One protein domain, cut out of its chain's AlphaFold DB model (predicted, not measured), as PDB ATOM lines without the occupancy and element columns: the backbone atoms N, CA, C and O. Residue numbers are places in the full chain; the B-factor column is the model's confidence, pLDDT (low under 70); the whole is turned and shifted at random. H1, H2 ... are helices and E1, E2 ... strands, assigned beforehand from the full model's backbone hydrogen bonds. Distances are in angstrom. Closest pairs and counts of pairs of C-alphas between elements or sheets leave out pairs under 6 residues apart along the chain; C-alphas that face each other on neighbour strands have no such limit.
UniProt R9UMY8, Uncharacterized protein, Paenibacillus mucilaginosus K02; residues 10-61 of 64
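Overview. This is residues 10 to 61 of the 64 residues of an uncharacterized protein of Paenibacillus mucilaginosus K02 (UniProt R9UMY8). A small sheet of three short strands has two short helices, H1 and H2, joined end to end beyond one side of it, while a long loop, residues 23 to 36, swings away from E2 and comes back to H1, with residues 25 to 31 sticking out. Of the two helices, H2 only grazes the sheet. The printed part has 52 residues, with E1, E2, H1, H2 and E3 in this order along the chain; the sheet's order is E2, E1, E3, antiparallel throughout. The class is mixed, helices and strands, with 23 residues, under half, in named elements. The whole is compact, with a radius of gyration of the C-alphas of 11.1 A and spans of 29 by 25 by 21 A.

Arrangement. E1, residues 10 to 12, is the inner strand of the sheet. E2, residues 19 to 22, forms a hairpin with E1 at 161 degrees; N 11 and O 20 are within hydrogen-bond range at 3.0 A. E3, residues 58 to 60, is the antiparallel neighbour of E1 at 171 degrees, with N 59 and O 10 at 2.8 A. E2 and E3 are the edge strands and are apart. H1, residues 37 to 43, is only just not on the sheet, with 4 pairs of C-alphas within 10 A; its closest C-alpha pair to E2 is Leu 37 and Trp 19, 7.9 A. H2, residues 45 to 50, is on the sheet but only grazes it with residues 47 to 50. H1 and H2 only just touch, with 3 pairs of C-alphas within 8 A, and touch only at the corner by their link; their closest C-alphas, of Val 41 and Leu 47, are 5.9 A apart. They run opposite ways at a steep tilt of 44 degrees. E2, H1, H2 and E3 make a split strand-helix-strand unit, two strands running the same way with helices between them in the chain and E1 between them in the sheet; its crossover is left-handed. In H1 every O i to N i+4 pair is within hydrogen-bond range; in H2 0 of 2 are, but 3 of 3 O i to N i+3 pairs are.

Along the chain. E1 begins at C-alpha 10, (122.615, 141.648, 129.773). E2 is 10.1 A long from first to last C-alpha, H1 9.8 A and H2 10.1 A; E1 measures 6.9 A and E3 6.8 A. H1 begins at C-alpha 37, (123.108, 130.827, 124.748), and E3 ends at C-alpha 60, (123.656, 145.505, 135.066).

Size, cuts and confidence. The C-alphas of Glu 30 and Asp 52 are the two farthest apart, 29.1 A. The link from E2 to H1, 14 residues, is long, and that from H1 to H2 is tight. The printed part has no cut; its mean pLDDT is 91.0, and no printed residue is under 70.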
ATOM      1  N   VAL A  10     123.403 142.688 130.432       93.88
ATOM      2  CA  VAL A  10     122.615 141.648 129.773       93.88
ATOM      3  C   VAL A  10     121.248 142.216 129.440       93.88
ATOM      4  O   VAL A  10     120.589 142.765 130.322       93.88
ATOM      5  N   THR A  11     120.825 142.082 128.188       94.62
ATOM      6  CA  THR A  11     119.487 142.478 127.741       94.62
ATOM      7  C   THR A  11     118.756 141.267 127.179       94.62
ATOM      8  O   THR A  11     119.363 140.402 126.539       94.62
ATOM      9  N   HIS A  12     117.455 141.206 127.440       95.25
ATOM     10  CA  HIS A  12     116.534 140.330 126.732       95.25
ATOM     11  C   HIS A  12     115.657 141.238 125.877       95.25
ATOM     12  O   HIS A  12     114.748 141.879 126.397       95.25
ATOM     13  N   ASP A  13     116.020 141.383 124.607       92.44
ATOM     14  CA  ASP A  13     115.458 142.399 123.719       92.44
ATOM     15  C   ASP A  13     113.937 142.236 123.544       92.44
ATOM     16  O   ASP A  13     113.417 141.119 123.531       92.44
ATOM     17  N   GLU A  14     113.207 143.351 123.474       93.56
ATOM     18  CA  GLU A  14     111.742 143.339 123.348       93.56
ATOM     19  C   GLU A  14     111.280 143.095 121.903       93.56
ATOM     20  O   GLU A  14     110.236 142.472 121.701       93.56
ATOM     21  N   ASP A  15     112.048 143.549 120.909       92.81
ATOM     22  CA  ASP A  15     111.655 143.531 119.500       92.81
ATOM     23  C   ASP A  15     111.867 142.147 118.873       92.81
ATOM     24  O   ASP A  15     111.001 141.652 118.143       92.81
ATOM     25  N   ASP A  16     113.011 141.513 119.146       90.94
ATOM     26  CA  ASP A  16     113.389 140.230 118.536       90.94
ATOM     27  C   ASP A  16     113.550 139.068 119.534       90.94
ATOM     28  O   ASP A  16     113.691 137.911 119.120       90.94
ATOM     29  N   GLY A  17     113.474 139.341 120.841       91.25
ATOM     30  CA  GLY A  17     113.658 138.340 121.894       91.25
ATOM     31  C   GLY A  17     115.088 137.810 122.000       91.25
ATOM     32  O   GLY A  17     115.326 136.780 122.643       91.25
ATOM     33  N   MET A  18     116.048 138.466 121.351       92.94
ATOM     34  CA  MET A  18     117.438 138.047 121.358       92.94
ATOM     35  C   MET A  18     118.136 138.513 122.628       92.94
ATOM     36  O   MET A  18     117.813 139.521 123.254       92.94
ATOM     37  N   TRP A  19     119.137 137.734 123.015       94.06
ATOM     38  CA  TRP A  19     119.961 138.031 124.172       94.06
ATOM     39  C   TRP A  19     121.210 138.780 123.748       94.06
ATOM     40  O   TRP A  19     121.950 138.306 122.878       94.06
ATOM     41  N   GLN A  20     121.481 139.905 124.401       93.12
ATOM     42  CA  GLN A  20     122.712 140.661 124.192       93.12
ATOM     43  C   GLN A  20     123.533 140.676 125.477       93.12
ATOM     44  O   GLN A  20     123.007 140.848 126.575       93.12
ATOM     45  N   PHE A  21     124.842 140.497 125.328       92.44
ATOM     46  CA  PHE A  21     125.802 140.463 126.428       92.44
ATOM     47  C   PHE A  21     126.925 141.445 126.113       92.44
ATOM     48  O   PHE A  21     127.586 141.311 125.082       92.44
ATOM     49  N   LEU A  22     127.136 142.430 126.985       91.25
ATOM     50  CA  LEU A  22     128.103 143.506 126.770       91.25
ATOM     51  C   LEU A  22     129.042 143.642 127.969       91.25
ATOM     52  O   LEU A  22     128.656 143.437 129.121       91.25
ATOM     53  N   ASP A  23     130.279 144.047 127.690       88.62
ATOM     54  CA  ASP A  23     131.326 144.275 128.691       88.62
ATOM     55  C   ASP A  23     131.385 145.724 129.196       88.62
ATOM     56  O   ASP A  23     132.316 146.098 129.904       88.62
ATOM     57  N   GLY A  24     130.387 146.543 128.845       85.75
ATOM     58  CA  GLY A  24     130.297 147.955 129.236       85.75
ATOM     59  C   GLY A  24     131.277 148.881 128.512       85.75
ATOM     60  O   GLY A  24     131.291 150.080 128.786       85.75
ATOM     61  N   GLY A  25     132.095 148.348 127.601       85.25
ATOM     62  CA  GLY A  25     132.971 149.130 126.739       85.25
ATOM     63  C   GLY A  25     132.265 149.676 125.497       85.25
ATOM     64  O   GLY A  25     131.102 149.375 125.213       85.25
ATOM     65  N   GLU A  26     133.005 150.463 124.715       83.38
ATOM     66  CA  GLU A  26     132.555 150.904 123.396       83.38
ATOM     67  C   GLU A  26     132.325 149.676 122.502       83.38
ATOM     68  O   GLU A  26     133.224 148.859 122.298       83.38
ATOM     69  N   THR A  27     131.100 149.533 121.997       81.94
ATOM     70  CA  THR A  27     130.698 148.406 121.152       81.94
ATOM     71  C   THR A  27     130.309 148.929 119.780       81.94
ATOM     72  O   THR A  27     129.490 149.840 119.667       81.94
ATOM     73  N   LYS A  28     130.884 148.335 118.732       84.56
ATOM     74  CA  LYS A  28     130.497 148.575 117.341       84.56
ATOM     75  C   LYS A  28     129.680 147.399 116.839       84.56
ATOM     76  O   LYS A  28     130.070 146.250 117.039       84.56
ATOM     77  N   GLU A  29     128.589 147.684 116.141       82.19
ATOM     78  CA  GLU A  29     127.713 146.660 115.558       82.19
ATOM     79  C   GLU A  29     128.478 145.719 114.609       82.19
ATOM     80  O   GLU A  29     128.259 144.513 114.599       82.19
ATOM     81  N   GLU A  30     129.475 146.252 113.900       88.19
ATOM     82  CA  GLU A  30     130.396 145.520 113.016       88.19
ATOM     83  C   GLU A  30     131.139 144.367 113.720       88.19
ATOM     84  O   GLU A  30     131.522 143.372 113.100       88.19
ATOM     85  N   GLU A  31     131.396 144.532 115.018       84.31
ATOM     86  CA  GLU A  31     132.149 143.598 115.850       84.31
ATOM     87  C   GLU A  31     131.231 142.640 116.618       84.31
ATOM     88  O   GLU A  31     131.721 141.770 117.349       84.31
ATOM     89  N   ALA A  32     129.909 142.777 116.451       85.81
ATOM     90  CA  ALA A  32     128.939 141.895 117.067       85.81
ATOM     91  C   ALA A  32     129.165 140.450 116.606       85.81
ATOM     92  O   ALA A  32     129.454 140.142 115.445       85.81
ATOM     93  N   ARG A  33     129.059 139.527 117.558       88.88
ATOM     94  CA  ARG A  33     129.206 138.090 117.329       88.88
ATOM     95  C   ARG A  33     127.936 137.415 117.806       88.88
ATOM     96  O   ARG A  33     127.554 137.589 118.958       88.88
ATOM     97  N   LEU A  34     127.330 136.607 116.943       89.44
ATOM     98  CA  LEU A  34     126.235 135.738 117.345       89.44
ATOM     99  C   LEU A  34     126.813 134.443 117.919       89.44
ATOM    100  O   LEU A  34     127.609 133.764 117.269       89.44
ATOM    101  N   LEU A  35     126.414 134.121 119.143       88.69
ATOM    102  CA  LEU A  35     126.790 132.903 119.853       88.69
ATOM    103  C   LEU A  35     125.526 132.220 120.355       88.69
ATOM    104  O   LEU A  35     124.509 132.871 120.603       88.69
ATOM    105  N   SER A  36     125.585 130.903 120.536       91.88
ATOM    106  CA  SER A  36     124.492 130.214 121.216       91.88
ATOM    107  C   SER A  36     124.453 130.598 122.701       91.88
ATOM    108  O   SER A  36     125.496 130.769 123.337       91.88
ATOM    109  N   LEU A  37     123.255 130.642 123.297       91.88
ATOM    110  CA  LEU A  37     123.108 130.827 124.748       91.88
ATOM    111  C   LEU A  37     123.899 129.782 125.542       91.88
ATOM    112  O   LEU A  37     124.497 130.096 126.565       91.88
ATOM    113  N   LYS A  38     123.972 128.547 125.035       93.62
ATOM    114  CA  LYS A  38     124.780 127.482 125.635       93.62
ATOM    115  C   LYS A  38     126.270 127.833 125.672       93.62
ATOM    116  O   LYS A  38     126.923 127.575 126.676       93.62
ATOM    117  N   GLU A  39     126.821 128.391 124.595       92.25
ATOM    118  CA  GLU A  39     128.218 128.838 124.582       92.25
ATOM    119  C   GLU A  39     128.445 129.997 125.545       92.25
ATOM    120  O   GLU A  39     129.437 129.983 126.268       92.25
ATOM    121  N   MET A  40     127.511 130.947 125.612       91.88
ATOM    122  CA  MET A  40     127.591 132.050 126.568       91.88
ATOM    123  C   MET A  40     127.548 131.564 128.018       91.88
ATOM    124  O   MET A  40     128.381 131.979 128.813       91.88
ATOM    125  N   VAL A  41     126.669 130.617 128.352       93.25
ATOM    126  CA  VAL A  41     126.608 129.992 129.686       93.25
ATOM    127  C   VAL A  41     127.871 129.182 130.004       93.25
ATOM    128  O   VAL A  41     128.297 129.132 131.152       93.25
ATOM    129  N   ASN A  42     128.508 128.562 129.008       92.88
ATOM    130  CA  ASN A  42     129.794 127.892 129.221       92.88
ATOM    131  C   ASN A  42     130.938 128.886 129.486       92.88
ATOM    132  O   ASN A  42     131.894 128.526 130.168       92.88
ATOM    133  N   ILE A  43     130.862 130.102 128.928       89.69
ATOM    134  CA  ILE A  43     131.822 131.190 129.176       89.69
ATOM    135  C   ILE A  43     131.578 131.804 130.559       89.69
ATOM    136  O   ILE A  43     132.519 131.956 131.333       89.69
ATOM    137  N   ASP A  44     130.321 132.115 130.880       90.50
ATOM    138  CA  ASP A  44     129.904 132.652 132.173       90.50
ATOM    139  C   ASP A  44     128.677 131.887 132.717       90.50
ATOM    140  O   ASP A  44     127.527 132.222 132.402       90.50
ATOM    141  N   PRO A  45     128.890 130.881 133.588       92.81
ATOM    142  CA  PRO A  45     127.805 130.107 134.189       92.81
ATOM    143  C   PRO A  45     126.854 130.926 135.065       92.81
ATOM    144  O   PRO A  45     125.732 130.488 135.325       92.81
ATOM    145  N   SER A  46     127.259 132.114 135.526       91.06
ATOM    146  CA  SER A  46     126.388 132.954 136.353       91.06
ATOM    147  C   SER A  46     125.172 133.480 135.583       91.06
ATOM    148  O   SER A  46     124.168 133.814 136.212       91.06
ATOM    149  N   LEU A  47     125.208 133.457 134.243       92.81
ATOM    150  CA  LEU A  47     124.075 133.782 133.371       92.81
ATOM    151  C   LEU A  47     122.860 132.870 133.580       92.81
ATOM    152  O   LEU A  47     121.744 133.281 133.279       92.81
ATOM    153  N   ILE A  48     123.039 131.669 134.142       94.38
ATOM    154  CA  ILE A  48     121.921 130.770 134.480       94.38
ATOM    155  C   ILE A  48     120.943 131.444 135.451       94.38
ATOM    156  O   ILE A  48     119.745 131.202 135.372       94.38
ATOM    157  N   GLN A  49     121.427 132.334 136.323       92.50
ATOM    158  CA  GLN A  49     120.579 133.082 137.262       92.50
ATOM    159  C   GLN A  49     119.613 134.042 136.557       92.50
ATOM    160  O   GLN A  49     118.661 134.513 137.172       92.50
ATOM    161  N   LEU A  50     119.867 134.341 135.283       93.06
ATOM    162  CA  LEU A  50     119.042 135.207 134.457       93.06
ATOM    163  C   LEU A  50     118.095 134.412 133.555       93.06
ATOM    164  O   LEU A  50     117.435 135.031 132.741       93.06
ATOM    165  N   SER A  51     117.983 133.081 133.669       92.50
ATOM    166  CA  SER A  51     117.149 132.271 132.755       92.50
ATOM    167  C   SER A  51     115.700 132.744 132.635       92.50
ATOM    168  O   SER A  51     115.076 132.546 131.597       92.50
ATOM    169  N   ASP A  52     115.195 133.377 133.693       93.69
ATOM    170  CA  ASP A  52     113.814 133.836 133.811       93.69
ATOM    171  C   ASP A  52     113.684 135.355 133.591       93.69
ATOM    172  O   ASP A  52     112.649 135.940 133.917       93.69
ATOM    173  N   LEU A  53     114.729 136.016 133.071       94.12
ATOM    174  CA  LEU A  53     114.704 137.446 132.768       94.12
ATOM    175  C   LEU A  53     113.587 137.724 131.747       94.12
ATOM    176  O   LEU A  53     113.621 137.163 130.646       94.12
ATOM    177  N   PRO A  54     112.592 138.567 132.069       95.31
ATOM    178  CA  PRO A  54     111.503 138.843 131.142       95.31
ATOM    179  C   PRO A  54     111.989 139.572 129.882       95.31
ATOM    180  O   PRO A  54     113.025 140.232 129.895       95.31
ATOM    181  N   LEU A  55     111.217 139.474 128.798       95.31
ATOM    182  CA  LEU A  55     111.444 140.279 127.594       95.31
ATOM    183  C   LEU A  55     111.395 141.776 127.929       95.31
ATOM    184  O   LEU A  55     110.602 142.206 128.771       95.31
ATOM    185  N   GLY A  56     112.254 142.552 127.278       94.56
ATOM    186  CA  GLY A  56     112.447 143.983 127.500       94.56
ATOM    187  C   GLY A  56     113.253 144.340 128.753       94.56
ATOM    188  O   GLY A  56     113.436 145.523 129.039       94.56
ATOM    189  N   TRP A  57     113.731 143.363 129.531       94.94
ATOM    190  CA  TRP A  57     114.481 143.649 130.755       94.94
ATOM    191  C   TRP A  57     115.985 143.725 130.514       94.94
ATOM    192  O   TRP A  57     116.564 143.035 129.671       94.94
ATOM    193  N   ILE A  58     116.619 144.565 131.330       92.50
ATOM    194  CA  ILE A  58     118.055 144.819 131.331       92.50
ATOM    195  C   ILE A  58     118.587 144.542 132.732       92.50
ATOM    196  O   ILE A  58     117.977 144.929 133.730       92.50
ATOM    197  N   MET A  59     119.744 143.896 132.793       91.81
ATOM    198  CA  MET A  59     120.486 143.649 134.021       91.81
ATOM    199  C   MET A  59     121.891 144.221 133.901       91.81
ATOM    200  O   MET A  59     122.580 143.991 132.910       91.81
ATOM    201  N   GLU A  60     122.320 144.924 134.946       91.31
ATOM    202  CA  GLU A  60     123.656 145.505 135.066       91.31
ATOM    203  C   GLU A  60     124.359 144.955 136.314       91.31
ATOM    204  O   GLU A  60     123.763 144.858 137.392       91.31
ATOM    205  N   ARG A  61     125.643 144.607 136.188       86.38
ATOM    206  CA  ARG A  61     126.507 144.259 137.325       86.38
ATOM    207  C   ARG A  61     127.283 145.490 137.785       86.38
ATOM    208  O   ARG A  61     128.042 146.065 137.017       86.38
TER     209      ARG A  61